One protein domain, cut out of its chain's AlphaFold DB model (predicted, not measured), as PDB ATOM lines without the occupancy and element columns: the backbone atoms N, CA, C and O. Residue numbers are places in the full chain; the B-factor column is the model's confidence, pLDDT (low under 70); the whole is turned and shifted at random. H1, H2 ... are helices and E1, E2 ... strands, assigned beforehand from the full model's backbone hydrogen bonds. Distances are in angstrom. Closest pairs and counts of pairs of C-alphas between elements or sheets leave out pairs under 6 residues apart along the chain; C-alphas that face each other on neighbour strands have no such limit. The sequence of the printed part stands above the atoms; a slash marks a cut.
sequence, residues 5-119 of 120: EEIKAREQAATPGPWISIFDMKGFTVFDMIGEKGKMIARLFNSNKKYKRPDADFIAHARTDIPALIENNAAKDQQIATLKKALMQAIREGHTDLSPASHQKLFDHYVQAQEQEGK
ATOM      1  N   GLU A   5      34.734 -16.064 -42.780       92.44
ATOM      2  CA  GLU A   5      35.503 -15.203 -41.874       92.44
ATOM      3  C   GLU A   5      34.605 -14.168 -41.196       92.44
ATOM      4  O   GLU A   5      34.748 -13.883 -40.011       92.44
ATOM      5  N   GLU A   6      33.599 -13.672 -41.915       94.06
ATOM      6  CA  GLU A   6      32.589 -12.793 -41.333       94.06
ATOM      7  C   GLU A   6      31.710 -13.532 -40.309       94.06
ATOM      8  O   GLU A   6      31.357 -12.968 -39.274       94.06
ATOM      9  N   ILE A   7      31.389 -14.809 -40.550       93.62
ATOM     10  CA  ILE A   7      30.664 -15.644 -39.578       93.62
ATOM     11  C   ILE A   7      31.522 -15.884 -38.332       93.62
ATOM     12  O   ILE A   7      31.017 -15.711 -37.226       93.62
ATOM     13  N   LYS A   8      32.809 -16.222 -38.495       94.06
ATOM     14  CA  LYS A   8      33.764 -16.369 -37.382       94.06
ATOM     15  C   LYS A   8      33.862 -15.094 -36.554       94.06
ATOM     16  O   LYS A   8      33.764 -15.153 -35.337       94.06
ATOM     17  N   ALA A   9      33.984 -13.937 -37.204       95.06
ATOM     18  CA  ALA A   9      34.045 -12.657 -36.505       95.06
ATOM     19  C   ALA A   9      32.773 -12.391 -35.683       95.06
ATOM     20  O   ALA A   9      32.852 -11.932 -34.545       95.06
ATOM     21  N   ARG A  10      31.591 -12.712 -36.228       94.25
ATOM     22  CA  ARG A  10      30.314 -12.583 -35.506       94.25
ATOM     23  C   ARG A  10      30.188 -13.583 -34.354       94.25
ATOM     24  O   ARG A  10      29.652 -13.215 -33.315       94.25
ATOM     25  N   GLU A  11      30.674 -14.812 -34.523       94.19
ATOM     26  CA  GLU A  11      30.721 -15.826 -33.459       94.19
ATOM     27  C   GLU A  11      31.625 -15.376 -32.306       94.19
ATOM     28  O   GLU A  11      31.195 -15.406 -31.157       94.19
ATOM     29  N   GLN A  12      32.820 -14.863 -32.610       92.50
ATOM     30  CA  GLN A  12      33.771 -14.371 -31.608       92.50
ATOM     31  C   GLN A  12      33.296 -13.095 -30.904       92.50
ATOM     32  O   GLN A  12      33.604 -12.885 -29.733       92.50
ATOM     33  N   ALA A  13      32.551 -12.236 -31.608       92.31
ATOM     34  CA  ALA A  13      31.950 -11.035 -31.033       92.31
ATOM     35  C   ALA A  13      30.727 -11.339 -30.147       92.31
ATOM     36  O   ALA A  13      30.303 -10.481 -29.368       92.31
ATOM     37  N   ALA A  14      30.135 -12.530 -30.272       90.81
ATOM     38  CA  ALA A  14      29.030 -12.957 -29.427       90.81
ATOM     39  C   ALA A  14      29.521 -13.280 -28.005       90.81
ATOM     40  O   ALA A  14      30.692 -13.579 -27.776       90.81
ATOM     41  N   THR A  15      28.624 -13.238 -27.015       88.12
ATOM     42  CA  THR A  15      29.033 -13.551 -25.640       88.12
ATOM     43  C   THR A  15      29.497 -15.013 -25.506       88.12
ATOM     44  O   THR A  15      28.953 -15.884 -26.188       88.12
ATOM     45  N   PRO A  16      30.477 -15.326 -24.631       82.38
ATOM     46  CA  PRO A  16      31.112 -16.650 -24.567       82.38
ATOM     47  C   PRO A  16      30.167 -17.834 -24.297       82.38
ATOM     48  O   PRO A  16      30.459 -18.946 -24.724       82.38
ATOM     49  N   GLY A  17      29.022 -17.605 -23.648       79.94
ATOM     50  CA  GLY A  17      28.083 -18.668 -23.288       79.94
ATOM     51  C   GLY A  17      28.621 -19.647 -22.231       79.94
ATOM     52  O   GLY A  17      29.679 -19.405 -21.656       79.94
ATOM     53  N   PRO A  18      27.889 -20.741 -21.935       86.44
ATOM     54  CA  PRO A  18      26.690 -21.202 -22.615       86.44
ATOM     55  C   PRO A  18      25.517 -20.259 -22.381       86.44
ATOM     56  O   PRO A  18      25.380 -19.620 -21.331       86.44
ATOM     57  N   TRP A  19      24.663 -20.184 -23.390       91.88
ATOM     58  CA  TRP A  19      23.386 -19.511 -23.269       91.88
ATOM     59  C   TRP A  19      22.347 -20.498 -22.754       91.88
ATOM     60  O   TRP A  19      22.375 -21.677 -23.102       91.88
ATOM     61  N   ILE A  20      21.434 -20.022 -21.914       88.50
ATOM     62  CA  ILE A  20      20.370 -20.849 -21.343       88.50
ATOM     63  C   ILE A  20      19.025 -20.212 -21.662       88.50
ATOM     64  O   ILE A  20      18.819 -19.022 -21.416       88.50
ATOM     65  N   SER A  21      18.104 -21.012 -22.194       87.62
ATOM     66  CA  SER A  21      16.699 -20.645 -22.330       87.62
ATOM     67  C   SER A  21      15.990 -20.829 -20.983       87.62
ATOM     68  O   SER A  21      16.016 -21.890 -20.360       87.62
ATOM     69  N   ILE A  22      15.347 -19.770 -20.501       83.62
ATOM     70  CA  ILE A  22      14.553 -19.780 -19.274       83.62
ATOM     71  C   ILE A  22      13.116 -19.414 -19.628       83.62
ATOM     72  O   ILE A  22      12.857 -18.469 -20.381       83.62
ATOM     73  N   PHE A  23      12.179 -20.170 -19.060       77.44
ATOM     74  CA  PHE A  23      10.756 -19.873 -19.110       77.44
ATOM     75  C   PHE A  23      10.289 -19.344 -17.754       77.44
ATOM     76  O   PHE A  23      10.418 -20.028 -16.741       77.44
ATOM     77  N   ASP A  24       9.724 -18.140 -17.747       73.69
ATOM     78  CA  ASP A  24       9.119 -17.528 -16.568       73.69
ATOM     79  C   ASP A  24       7.712 -16.982 -16.878       73.69
ATOM     80  O   ASP A  24       7.191 -17.095 -17.994       73.69
ATOM     81  N   MET A  25       7.076 -16.346 -15.887       65.69
ATOM     82  CA  MET A  25       5.759 -15.715 -16.064       65.69
ATOM     83  C   MET A  25       5.750 -14.601 -17.130       65.69
ATOM     84  O   MET A  25       4.680 -14.188 -17.576       65.69
ATOM     85  N   LYS A  26       6.922 -14.105 -17.542       67.94
ATOM     86  CA  LYS A  26       7.114 -13.011 -18.494       67.94
ATOM     87  C   LYS A  26       7.485 -13.494 -19.905       67.94
ATOM     88  O   LYS A  26       7.568 -12.650 -20.806       67.94
ATOM     89  N   GLY A  27       7.672 -14.800 -20.125       73.38
ATOM     90  CA  GLY A  27       7.881 -15.420 -21.436       73.38
ATOM     91  C   GLY A  27       9.115 -16.323 -21.513       73.38
ATOM     92  O   GLY A  27       9.563 -16.873 -20.516       73.38
ATOM     93  N   PHE A  28       9.640 -16.494 -22.731       79.06
ATOM     94  CA  PHE A  28      10.902 -17.197 -22.972       79.06
ATOM     95  C   PHE A  28      12.012 -16.176 -23.180       79.06
ATOM     96  O   PHE A  28      11.877 -15.266 -24.009       79.06
ATOM     97  N   THR A  29      13.087 -16.330 -22.419       83.62
ATOM     98  CA  THR A  29      14.238 -15.432 -22.433       83.62
ATOM     99  C   THR A  29      15.512 -16.263 -22.462       83.62
ATOM    100  O   THR A  29      15.610 -17.261 -21.754       83.62
ATOM    101  N   VAL A  30      16.472 -15.864 -23.285       83.31
ATOM    102  CA  VAL A  30      17.793 -16.487 -23.362       83.31
ATOM    103  C   VAL A  30      18.776 -15.610 -22.604       83.31
ATOM    104  O   VAL A  30      18.836 -14.403 -22.849       83.31
ATOM    105  N   PHE A  31      19.533 -16.208 -21.691       83.62
ATOM    106  CA  PHE A  31      20.517 -15.522 -20.860       83.62
ATOM    107  C   PHE A  31      21.918 -16.068 -21.087       83.62
ATOM    108  O   PHE A  31      22.089 -17.264 -21.312       83.62
ATOM    109  N   ASP A  32      22.913 -15.198 -20.952       79.69
ATOM    110  CA  ASP A  32      24.297 -15.600 -20.737       79.69
ATOM    111  C   ASP A  32      24.525 -15.850 -19.244       79.69
ATOM    112  O   ASP A  32      24.243 -15.001 -18.393       79.69
ATOM    113  N   MET A  33      25.002 -17.049 -18.925       70.44
ATOM    114  CA  MET A  33      25.173 -17.509 -17.549       70.44
ATOM    115  C   MET A  33      26.634 -17.547 -17.098       70.44
ATOM    116  O   MET A  33      26.876 -17.768 -15.909       70.44
ATOM    117  N   ILE A  34      27.590 -17.297 -18.001       68.19
ATOM    118  CA  ILE A  34      29.026 -17.286 -17.683       68.19
ATOM    119  C   ILE A  34      29.667 -15.925 -17.936       68.19
ATOM    120  O   ILE A  34      30.428 -15.493 -17.077       68.19
ATOM    121  N   GLY A  35      29.390 -15.266 -19.068       66.69
ATOM    122  CA  GLY A  35      30.033 -14.001 -19.434       66.69
ATOM    123  C   GLY A  35      29.603 -12.856 -18.518       66.69
ATOM    124  O   GLY A  35      30.030 -12.738 -17.372       66.69
ATOM    125  N   GLU A  36      28.710 -11.994 -18.990       66.81
ATOM    126  CA  GLU A  36      28.023 -11.072 -18.082       66.81
ATOM    127  C   GLU A  36      26.867 -11.836 -17.436       66.81
ATOM    128  O   GLU A  36      25.761 -11.866 -17.970       66.81
ATOM    129  N   LYS A  37      27.134 -12.519 -16.319       68.44
ATOM    130  CA  LYS A  37      26.162 -13.397 -15.652       68.44
ATOM    131  C   LYS A  37      24.796 -12.717 -15.485       68.44
ATOM    132  O   LYS A  37      24.661 -11.743 -14.746       68.44
ATOM    133  N   GLY A  38      23.776 -13.273 -16.137       71.31
ATOM    134  CA  GLY A  38      22.405 -12.756 -16.110       71.31
ATOM    135  C   GLY A  38      22.084 -11.735 -17.206       71.31
ATOM    136  O   GLY A  38      20.972 -11.202 -17.222       71.31
ATOM    137  N   LYS A  39      23.003 -11.471 -18.143       84.06
ATOM    138  CA  LYS A  39      22.731 -10.645 -19.323       84.06
ATOM    139  C   LYS A  39      21.723 -11.351 -20.218       84.06
ATOM    140  O   LYS A  39      21.906 -12.499 -20.619       84.06
ATOM    141  N   MET A  40      20.654 -10.641 -20.547       87.62
ATOM    142  CA  MET A  40      19.656 -11.103 -21.501       87.62
ATOM    143  C   MET A  40      20.220 -11.012 -22.923       87.62
ATOM    144  O   MET A  40      20.569  -9.926 -23.381       87.62
ATOM    145  N   ILE A  41      20.273 -12.147 -23.618       88.94
ATOM    146  CA  ILE A  41      20.721 -12.266 -25.012       88.94
ATOM    147  C   ILE A  41      19.558 -12.053 -25.974       88.94
ATOM    148  O   ILE A  41      19.668 -11.300 -26.938       88.94
ATOM    149  N   ALA A  42      18.416 -12.684 -25.697       87.81
ATOM    150  CA  ALA A  42      17.224 -12.571 -26.525       87.81
ATOM    151  C   ALA A  42      15.959 -12.734 -25.683       87.81
ATOM    152  O   ALA A  42      15.940 -13.479 -24.703       87.81
ATOM    153  N   ARG A  43      14.874 -12.071 -26.088       86.06
ATOM    154  CA  ARG A  43      13.560 -12.217 -25.454       86.06
ATOM    155  C   ARG A  43      12.473 -12.398 -26.495       86.06
ATOM    156  O   ARG A  43      12.327 -11.580 -27.398       86.06
ATOM    157  N   LEU A  44      11.687 -13.460 -26.343       82.31
ATOM    158  CA  LEU A  44      10.682 -13.856 -27.322       82.31
ATOM    159  C   LEU A  44       9.289 -13.360 -26.896       82.31
ATOM    160  O   LEU A  44       8.537 -14.016 -26.157       82.31
ATOM    161  N   PHE A  45       8.935 -12.167 -27.377       68.25
ATOM    162  CA  PHE A  45       7.626 -11.541 -27.176       68.25
ATOM    163  C   PHE A  45       6.644 -12.004 -28.261       68.25
ATOM    164  O   PHE A  45       6.725 -11.593 -29.408       68.25
ATOM    165  N   ASN A  46       5.705 -12.881 -27.909       59.91
ATOM    166  CA  ASN A  46       4.579 -13.244 -28.776       59.91
ATOM    167  C   ASN A  46       3.394 -13.731 -27.920       59.91
ATOM    168  O   ASN A  46       3.598 -14.296 -26.843       59.91
ATOM    169  N   SER A  47       2.157 -13.507 -28.347       55.12
ATOM    170  CA  SER A  47       0.939 -13.897 -27.621       55.12
ATOM    171  C   SER A  47       0.642 -15.401 -27.715       55.12
ATOM    172  O   SER A  47      -0.007 -15.953 -26.827       55.12
ATOM    173  N   ASN A  48       1.179 -16.096 -28.725       59.66
ATOM    174  CA  ASN A  48       0.985 -17.536 -28.917       59.66
ATOM    175  C   ASN A  48       2.106 -18.363 -28.258       59.66
ATOM    176  O   ASN A  48       3.230 -18.444 -28.752       59.66
ATOM    177  N   LYS A  49       1.802 -18.995 -27.116       60.62
ATOM    178  CA  LYS A  49       2.768 -19.716 -26.257       60.62
ATOM    179  C   LYS A  49       3.370 -20.992 -26.879       60.62
ATOM    180  O   LYS A  49       4.368 -21.484 -26.367       60.62
ATOM    181  N   LYS A  50       2.790 -21.523 -27.966       62.19
ATOM    182  CA  LYS A  50       3.102 -22.862 -28.509       62.19
ATOM    183  C   LYS A  50       4.474 -22.981 -29.198       62.19
ATOM    184  O   LYS A  50       5.025 -24.072 -29.208       62.19
ATOM    185  N   TYR A  51       5.038 -21.891 -29.725       61.44
ATOM    186  CA  TYR A  51       6.239 -21.942 -30.584       61.44
ATOM    187  C   TYR A  51       7.519 -21.372 -29.956       61.44
ATOM    188  O   TYR A  51       8.566 -21.376 -30.579       61.44
ATOM    189  N   LYS A  52       7.474 -20.901 -28.707       67.38
ATOM    190  CA  LYS A  52       8.585 -20.119 -28.138       67.38
ATOM    191  C   LYS A  52       9.707 -20.932 -27.502       67.38
ATOM    192  O   LYS A  52      10.822 -20.431 -27.402       67.38
ATOM    193  N   ARG A  53       9.407 -22.145 -27.031       76.38
ATOM    194  CA  ARG A  53      10.425 -23.019 -26.441       76.38
ATOM    195  C   ARG A  53      11.434 -23.484 -27.498       76.38
ATOM    196  O   ARG A  53      12.612 -23.254 -27.268       76.38
ATOM    197  N   PRO A  54      11.007 -24.005 -28.669       87.00
ATOM    198  CA  PRO A  54      11.944 -24.409 -29.716       87.00
ATOM    199  C   PRO A  54      12.841 -23.268 -30.205       87.00
ATOM    200  O   PRO A  54      14.039 -23.471 -30.338       87.00
ATOM    201  N   ASP A  55      12.297 -22.065 -30.409       86.19
ATOM    202  CA  ASP A  55      13.089 -20.918 -30.872       86.19
ATOM    203  C   ASP A  55      14.104 -20.449 -29.814       86.19
ATOM    204  O   ASP A  55      15.245 -20.128 -30.138       86.19
ATOM    205  N   ALA A  56      13.707 -20.414 -28.536       88.19
ATOM    206  CA  ALA A  56      14.611 -20.054 -27.444       88.19
ATOM    207  C   ALA A  56      15.716 -21.102 -27.249       88.19
ATOM    208  O   ALA A  56      16.870 -20.730 -27.043       88.19
ATOM    209  N   ASP A  57      15.366 -22.387 -27.342       89.00
ATOM    210  CA  ASP A  57      16.314 -23.499 -27.273       89.00
ATOM    211  C   ASP A  57      17.275 -23.451 -28.472       89.00
ATOM    212  O   ASP A  57      18.483 -23.563 -28.290       89.00
ATOM    213  N   PHE A  58      16.770 -23.180 -29.681       92.06
ATOM    214  CA  PHE A  58      17.587 -22.999 -30.883       92.06
ATOM    215  C   PHE A  58      18.599 -21.859 -30.722       92.06
ATOM    216  O   PHE A  58      19.781 -22.040 -31.000       92.06
ATOM    217  N   ILE A  59      18.164 -20.692 -30.230       91.56
ATOM    218  CA  ILE A  59      19.071 -19.567 -29.966       91.56
ATOM    219  C   ILE A  59      20.106 -19.959 -28.910       91.56
ATOM    220  O   ILE A  59      21.286 -19.691 -29.107       91.56
ATOM    221  N   ALA A  60      19.695 -20.601 -27.811       91.88
ATOM    222  CA  ALA A  60      20.608 -21.018 -26.750       91.88
ATOM    223  C   ALA A  60      21.687 -21.998 -27.259       91.88
ATOM    224  O   ALA A  60      22.871 -21.818 -26.969       91.88
ATOM    225  N   HIS A  61      21.290 -22.976 -28.076       93.62
ATOM    226  CA  HIS A  61      22.191 -23.951 -28.692       93.62
ATOM    227  C   HIS A  61      23.066 -23.367 -29.802       93.62
ATOM    228  O   HIS A  61      24.176 -23.846 -30.010       93.62
ATOM    229  N   ALA A  62      22.663 -22.274 -30.457       94.12
ATOM    230  CA  ALA A  62      23.485 -21.638 -31.486       94.12
ATOM    231  C   ALA A  62      24.901 -21.291 -30.986       94.12
ATOM    232  O   ALA A  62      25.854 -21.335 -31.763       94.12
ATOM    233  N   ARG A  63      25.069 -21.007 -29.685       92.62
ATOM    234  CA  ARG A  63      26.387 -20.714 -29.110       92.62
ATOM    235  C   ARG A  63      27.328 -21.919 -29.067       92.62
ATOM    236  O   ARG A  63      28.538 -21.709 -29.099       92.62
ATOM    237  N   THR A  64      26.804 -23.143 -29.018       92.25
ATOM    238  CA  THR A  64      27.587 -24.386 -29.125       92.25
ATOM    239  C   THR A  64      27.666 -24.883 -30.562       92.25
ATOM    240  O   THR A  64      28.722 -25.324 -31.010       92.25
ATOM    241  N   ASP A  65      26.568 -24.762 -31.302       95.56
ATOM    242  CA  ASP A  65      26.425 -25.379 -32.615       95.56
ATOM    243  C   ASP A  65      27.205 -24.613 -33.688       95.56
ATOM    244  O   ASP A  65      27.855 -25.226 -34.533       95.56
ATOM    245  N   ILE A  66      27.198 -23.274 -33.650       94.19
ATOM    246  CA  ILE A  66      27.905 -22.453 -34.645       94.19
ATOM    247  C   ILE A  66      29.427 -22.689 -34.606       94.19
ATOM    248  O   ILE A  66      29.985 -22.964 -35.672       94.19
ATOM    249  N   PRO A  67      30.120 -22.644 -33.448       93.75
ATOM    250  CA  PRO A  67      31.545 -22.975 -33.387       93.75
ATOM    251  C   PRO A  67      31.857 -24.374 -33.923       93.75
ATOM    252  O   PRO A  67      32.760 -24.523 -34.744       93.75
ATOM    253  N   ALA A  68      31.066 -25.380 -33.531       94.56
ATOM    254  CA  ALA A  68      31.249 -26.756 -33.991       94.56
ATOM    255  C   ALA A  68      31.077 -26.882 -35.516       94.56
ATOM    256  O   ALA A  68      31.819 -27.610 -36.176       94.56
ATOM    257  N   LEU A  69      30.129 -26.145 -36.103       95.38
ATOM    258  CA  LEU A  69      29.932 -26.099 -37.553       95.38
ATOM    259  C   LEU A  69      31.099 -25.416 -38.280       95.38
ATOM    260  O   LEU A  69      31.514 -25.900 -39.334       95.38
ATOM    261  N   ILE A  70      31.643 -24.322 -37.735       94.62
ATOM    262  CA  ILE A  70      32.818 -23.637 -38.299       94.62
ATOM    263  C   ILE A  70      34.037 -24.563 -38.279       94.62
ATOM    264  O   ILE A  70      34.733 -24.672 -39.289       94.62
ATOM    265  N   GLU A  71      34.281 -25.242 -37.156       94.56
ATOM    266  CA  GLU A  71      35.377 -26.204 -37.008       94.56
ATOM    267  C   GLU A  71      35.226 -27.371 -37.991       94.56
ATOM    268  O   GLU A  71      36.161 -27.697 -38.724       94.56
ATOM    269  N   ASN A  72      34.026 -27.947 -38.089       95.50
ATOM    270  CA  ASN A  72      33.738 -29.027 -39.031       95.50
ATOM    271  C   ASN A  72      33.955 -28.587 -40.488       95.50
ATOM    272  O   ASN A  72      34.568 -29.314 -41.270       95.50
ATOM    273  N   ASN A  73      33.507 -27.380 -40.851       94.56
ATOM    274  CA  ASN A  73      33.736 -26.842 -42.188       94.56
ATOM    275  C   ASN A  73      35.234 -26.666 -42.476       94.56
ATOM    276  O   ASN A  73      35.699 -27.083 -43.532       94.56
ATOM    277  N   ALA A  74      36.000 -26.114 -41.528       92.00
ATOM    278  CA  ALA A  74      37.447 -25.962 -41.670       92.00
ATOM    279  C   ALA A  74      38.159 -27.319 -41.833       92.00
ATOM    280  O   ALA A  74      39.004 -27.467 -42.717       92.00
ATOM    281  N   ALA A  75      37.771 -28.331 -41.051       92.94
ATOM    282  CA  ALA A  75      38.305 -29.686 -41.171       92.94
ATOM    283  C   ALA A  75      37.992 -30.311 -42.543       92.94
ATOM    284  O   ALA A  75      38.847 -30.959 -43.149       92.94
ATOM    285  N   LYS A  76      36.783 -30.091 -43.073       93.69
ATOM    286  CA  LYS A  76      36.403 -30.543 -44.420       93.69
ATOM    287  C   LYS A  76      37.195 -29.833 -45.515       93.69
ATOM    288  O   LYS A  76      37.655 -30.498 -46.444       93.69
ATOM    289  N   ASP A  77      37.389 -28.521 -45.407       93.62
ATOM    290  CA  ASP A  77      38.198 -27.752 -46.357       93.62
ATOM    291  C   ASP A  77      39.652 -28.247 -46.377       93.62
ATOM    292  O   ASP A  77      40.229 -28.436 -47.453       93.62
ATOM    293  N   GLN A  78      40.216 -28.553 -45.203       91.38
ATOM    294  CA  GLN A  78      41.536 -29.168 -45.083       91.38
ATOM    295  C   GLN A  78      41.582 -30.545 -45.757       91.38
ATOM    296  O   GLN A  78      42.425 -30.768 -46.624       91.38
ATOM    297  N   GLN A  79      40.636 -31.443 -45.455       92.94
ATOM    298  CA  GLN A  79      40.562 -32.766 -46.091       92.94
ATOM    299  C   GLN A  79      40.479 -32.674 -47.620       92.94
ATOM    300  O   GLN A  79      41.168 -33.415 -48.324       92.94
ATOM    301  N   ILE A  80      39.672 -31.751 -48.153       94.56
ATOM    302  CA  ILE A  80      39.559 -31.513 -49.597       94.56
ATOM    303  C   ILE A  80      40.897 -31.040 -50.176       94.56
ATOM    304  O   ILE A  80      41.295 -31.501 -51.248       94.56
ATOM    305  N   ALA A  81      41.598 -30.128 -49.499       93.06
ATOM    306  CA  ALA A  81      42.906 -29.649 -49.939       93.06
ATOM    307  C   ALA A  81      43.944 -30.784 -49.969       93.06
ATOM    308  O   ALA A  81      44.648 -30.945 -50.972       93.06
ATOM    309  N   THR A  82      43.986 -31.618 -48.926       92.69
ATOM    310  CA  THR A  82      44.878 -32.778 -48.861       92.69
ATOM    311  C   THR A  82      44.568 -33.785 -49.970       92.69
ATOM    312  O   THR A  82      45.476 -34.211 -50.685       92.69
ATOM    313  N   LEU A  83      43.292 -34.124 -50.184       92.56
ATOM    314  CA  LEU A  83      42.873 -35.043 -51.249       92.56
ATOM    315  C   LEU A  83      43.230 -34.508 -52.637       92.56
ATOM    316  O   LEU A  83      43.735 -35.257 -53.470       92.56
ATOM    317  N   LYS A  84      43.036 -33.207 -52.888       93.94
ATOM    318  CA  LYS A  84      43.457 -32.572 -54.146       93.94
ATOM    319  C   LYS A  84      44.965 -32.688 -54.357       93.94
ATOM    320  O   LYS A  84      45.393 -32.996 -55.466       93.94
ATOM    321  N   LYS A  85      45.775 -32.464 -53.316       92.69
ATOM    322  CA  LYS A  85      47.238 -32.611 -53.384       92.69
ATOM    323  C   LYS A  85      47.637 -34.055 -53.696       92.69
ATOM    324  O   LYS A  85      48.438 -34.266 -54.604       92.69
ATOM    325  N   ALA A  86      47.051 -35.023 -52.993       91.44
ATOM    326  CA  ALA A  86      47.313 -36.443 -53.205       91.44
ATOM    327  C   ALA A  86      46.927 -36.893 -54.620       91.44
ATOM    328  O   ALA A  86      47.717 -37.536 -55.307       91.44
ATOM    329  N   LEU A  87      45.752 -36.470 -55.094       90.31
ATOM    330  CA  LEU A  87      45.287 -36.747 -56.448       90.31
ATOM    331  C   LEU A  87      46.216 -36.136 -57.504       90.31
ATOM    332  O   LEU A  87      46.607 -36.818 -58.446       90.31
ATOM    333  N   MET A  88      46.616 -34.869 -57.347       91.94
ATOM    334  CA  MET A  88      47.563 -34.231 -58.269       91.94
ATOM    335  C   MET A  88      48.908 -34.961 -58.310       91.94
ATOM    336  O   MET A  88      49.513 -35.052 -59.377       91.94
ATOM    337  N   GLN A  89      49.378 -35.480 -57.176       91.94
ATOM    338  CA  GLN A  89      50.623 -36.239 -57.115       91.94
ATOM    339  C   GLN A  89      50.494 -37.601 -57.810       91.94
ATOM    340  O   GLN A  89      51.335 -37.932 -58.641       91.94
ATOM    341  N   ALA A  90      49.407 -38.335 -57.561       90.50
ATOM    342  CA  ALA A  90      49.122 -39.593 -58.251       90.50
ATOM    343  C   ALA A  90      49.039 -39.397 -59.778       90.50
ATOM    344  O   ALA A  90      49.671 -40.131 -60.536       90.50
ATOM    345  N   ILE A  91      48.348 -38.346 -60.236       91.12
ATOM    346  CA  ILE A  91      48.256 -38.003 -61.664       91.12
ATOM    347  C   ILE A  91      49.641 -37.717 -62.260       91.12
ATOM    348  O   ILE A  91      49.942 -38.197 -63.352       91.12
ATOM    349  N   ARG A  92      50.501 -36.965 -61.559       93.00
ATOM    350  CA  ARG A  92      51.878 -36.686 -62.014       93.00
ATOM    351  C   ARG A  92      52.718 -37.950 -62.163       93.00
ATOM    352  O   ARG A  92      53.567 -38.005 -63.043       93.00
ATOM    353  N   GLU A  93      52.476 -38.945 -61.321       92.50
ATOM    354  CA  GLU A  93      53.157 -40.242 -61.350       92.50
ATOM    355  C   GLU A  93      52.551 -41.218 -62.375       92.50
ATOM    356  O   GLU A  93      53.009 -42.351 -62.491       92.50
ATOM    357  N   GLY A  94      51.550 -40.787 -63.153       91.31
ATOM    358  CA  GLY A  94      50.908 -41.603 -64.186       91.31
ATOM    359  C   GLY A  94      49.805 -42.526 -63.663       91.31
ATOM    360  O   GLY A  94      49.271 -43.330 -64.423       91.31
ATOM    361  N   HIS A  95      49.419 -42.391 -62.394       89.81
ATOM    362  CA  HIS A  95      48.345 -43.157 -61.761       89.81
ATOM    363  C   HIS A  95      46.978 -42.507 -62.027       89.81
ATOM    364  O   HIS A  95      46.349 -41.950 -61.129       89.81
ATOM    365  N   THR A  96      46.546 -42.516 -63.291       86.62
ATOM    366  CA  THR A  96      45.300 -41.871 -63.755       86.62
ATOM    367  C   THR A  96      44.148 -42.846 -64.002       86.62
ATOM    368  O   THR A  96      43.031 -42.413 -64.288       86.62
ATOM    369  N   ASP A  97      44.406 -44.148 -63.900       89.88
ATOM    370  CA  ASP A  97      43.408 -45.196 -64.070       89.88
ATOM    371  C   ASP A  97      42.784 -45.632 -62.733       89.88
ATOM    372  O   ASP A  97      43.239 -45.274 -61.648       89.88
ATOM    373  N   LEU A  98      41.720 -46.433 -62.812       87.19
ATOM    374  CA  LEU A  98      41.038 -47.004 -61.643       87.19
ATOM    375  C   LEU A  98      41.656 -48.345 -61.213       87.19
ATOM    376  O   LEU A  98      40.980 -49.186 -60.614       87.19
ATOM    377  N   SER A  99      42.924 -48.592 -61.565       92.94
ATOM    378  CA  SER A  99      43.594 -49.829 -61.180       92.94
ATOM    379  C   SER A  99      43.818 -49.867 -59.662       92.94
ATOM    380  O   SER A  99      44.018 -48.824 -59.029       92.94
ATOM    381  N   PRO A 100      43.845 -51.061 -59.043       93.75
ATOM    382  CA  PRO A 100      44.174 -51.190 -57.625       93.75
ATOM    383  C   PRO A 100      45.512 -50.533 -57.249       93.75
ATOM    384  O   PRO A 100      45.630 -49.956 -56.172       93.75
ATOM    385  N   ALA A 101      46.500 -50.566 -58.152       90.50
ATOM    386  CA  ALA A 101      47.802 -49.934 -57.947       90.50
ATOM    387  C   ALA A 101      47.697 -48.401 -57.873       90.50
ATOM    388  O   ALA A 101      48.276 -47.790 -56.975       90.50
ATOM    389  N   SER A 102      46.921 -47.783 -58.765       89.88
ATOM    390  CA  SER A 102      46.686 -46.335 -58.759       89.88
ATOM    391  C   SER A 102      45.873 -45.881 -57.544       89.88
ATOM    392  O   SER A 102      46.198 -44.860 -56.937       89.88
ATOM    393  N   HIS A 103      44.879 -46.668 -57.115       89.62
ATOM    394  CA  HIS A 103      44.154 -46.402 -55.868       89.62
ATOM    395  C   HIS A 103      45.064 -46.469 -54.637       89.62
ATOM    396  O   HIS A 103      45.007 -45.572 -53.795       89.62
ATOM    397  N   GLN A 104      45.925 -47.490 -54.545       92.62
ATOM    398  CA  GLN A 104      46.882 -47.607 -53.444       92.62
ATOM    399  C   GLN A 104      47.822 -46.399 -53.408       92.62
ATOM    400  O   GLN A 104      48.031 -45.812 -52.354       92.62
ATOM    401  N   LYS A 105      48.322 -45.967 -54.569       91.31
ATOM    402  CA  LYS A 105      49.201 -44.798 -54.670       91.31
ATOM    403  C   LYS A 105      48.531 -43.504 -54.232       91.31
ATOM    404  O   LYS A 105      49.130 -42.725 -53.497       91.31
ATOM    405  N   LEU A 106      47.284 -43.279 -54.638       90.50
ATOM    406  CA  LEU A 106      46.509 -42.131 -54.170       90.50
ATOM    407  C   LEU A 106      46.329 -42.156 -52.645       90.50
ATOM    408  O   LEU A 106      46.461 -41.115 -51.999       90.50
ATOM    409  N   PHE A 107      46.062 -43.332 -52.071       92.38
ATOM    410  CA  PHE A 107      45.947 -43.500 -50.626       92.38
ATOM    411  C   PHE A 107      47.275 -43.227 -49.903       92.38
ATOM    412  O   PHE A 107      47.286 -42.473 -48.931       92.38
ATOM    413  N   ASP A 108      48.394 -43.746 -50.412       93.31
ATOM    414  CA  ASP A 108      49.731 -43.495 -49.860       93.31
ATOM    415  C   ASP A 108      50.039 -41.989 -49.830       93.31
ATOM    416  O   ASP A 108      50.466 -41.451 -48.806       93.31
ATOM    417  N   HIS A 109      49.758 -41.278 -50.929       92.12
ATOM    418  CA  HIS A 109      49.943 -39.823 -51.014       92.12
ATOM    419  C   HIS A 109      49.027 -39.053 -50.062       92.12
ATOM    420  O   HIS A 109      49.438 -38.035 -49.502       92.12
ATOM    421  N   TYR A 110      47.794 -39.523 -49.859       92.38
ATOM    422  CA  TYR A 110      46.871 -38.933 -48.892       92.38
ATOM    423  C   TYR A 110      47.399 -39.071 -47.460       92.38
ATOM    424  O   TYR A 110      47.455 -38.071 -46.741       92.38
ATOM    425  N   VAL A 111      47.850 -40.267 -47.070       92.19
ATOM    426  CA  VAL A 111      48.426 -40.519 -45.740       92.19
ATOM    427  C   VAL A 111      49.671 -39.659 -45.519       92.19
ATOM    428  O   VAL A 111      49.754 -38.941 -44.524       92.19
ATOM    429  N   GLN A 112      50.594 -39.628 -46.485       90.25
ATOM    430  CA  GLN A 112      51.790 -38.783 -46.407       90.25
ATOM    431  C   GLN A 112      51.451 -37.295 -46.267       90.25
ATOM    432  O   GLN A 112      52.116 -36.563 -45.532       90.25
ATOM    433  N   ALA A 113      50.425 -36.819 -46.975       87.12
ATOM    434  CA  ALA A 113      50.018 -35.425 -46.904       87.12
ATOM    435  C   ALA A 113      49.372 -35.073 -45.549       87.12
ATOM    436  O   ALA A 113      49.660 -33.998 -45.027       87.12
ATOM    437  N   GLN A 114      48.595 -35.978 -44.940       84.81
ATOM    438  CA  GLN A 114      48.067 -35.810 -43.575       84.81
ATOM    439  C   GLN A 114      49.189 -35.770 -42.519       84.81
ATOM    440  O   GLN A 114      49.190 -34.907 -41.642       84.81
ATOM    441  N   GLU A 115      50.197 -36.641 -42.625       85.88
ATOM    442  CA  GLU A 115      51.335 -36.673 -41.692       85.88
ATOM    443  C   GLU A 115      52.215 -35.415 -41.752       85.88
ATOM    444  O   GLU A 115      52.806 -35.013 -40.748       85.88
ATOM    445  N   GLN A 116      52.333 -34.790 -42.927       78.31
ATOM    446  CA  GLN A 116      53.058 -33.525 -43.093       78.31
ATOM    447  C   GLN A 116      52.318 -32.338 -42.464       78.31
ATOM    448  O   GLN A 116      52.962 -31.376 -42.046       78.31
ATOM    449  N   GLU A 117      50.987 -32.388 -42.409       73.62
ATOM    450  CA  GLU A 117      50.154 -31.338 -41.818       73.62
ATOM    451  C   GLU A 117      50.122 -31.423 -40.286       73.62
ATOM    452  O   GLU A 117      50.185 -30.388 -39.636       73.62
ATOM    453  N   GLY A 118      50.133 -32.627 -39.699       65.69
ATOM    454  CA  GLY A 118      50.178 -32.818 -38.239       65.69
ATOM    455  C   GLY A 118      51.529 -32.518 -37.567       65.69
ATOM    456  O   GLY A 118      51.632 -32.601 -36.346       65.69
ATOM    457  N   LYS A 119      52.576 -32.204 -38.344       58.94
ATOM    458  CA  LYS A 119      53.925 -31.843 -37.856       58.94
ATOM    459  C   LYS A 119      54.195 -30.328 -37.845       58.94
ATOM    460  O   LYS A 119      55.314 -29.932 -37.519       58.94
TER     461      LYS A 119
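What this domain is: This is residues 5 to 119 of the 120 residues of an uncharacterized protein of Caproiciproducens sp. NJN-50 (UniProt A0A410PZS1). What shape? A long kinked helix, H2, makes a rod, with antiparallel sheet E1 E2 E3 on its first part and H3 folded back on its end. What size? The 115 printed residues include H1 E1 E2 E3 H2 H3, class mixed. It is extended: radius of gyration of the C-alphas 23.3 A, spans 70 by 31 by 19 A.

How they stand to each other: What touches? H1, residues 5 to 13, and H3, residues 100 to 117, touch H2, residues 49 to 92. H2 and H3 are closest at C-alphas 86 and 109, 4.8 A. And strands? E1, residues 19 to 24, E2, 27 to 32, and E3, 39 to 44, form hairpins; N 22 to O 29 and N 30 to O 42 are within hydrogen-bond range, 2.8 A. H2 is on this sheet.

Where its parts are: Where does H1 begin? C-alpha 5 is at (35.503, -15.203, -41.874). Where does H3 end? C-alpha 117 is at (50.154, -31.338, -41.818).

The domain as a whole: Any cut? The printed part has none. Low confidence? Residues 45 to 52, among others, have pLDDT under 70.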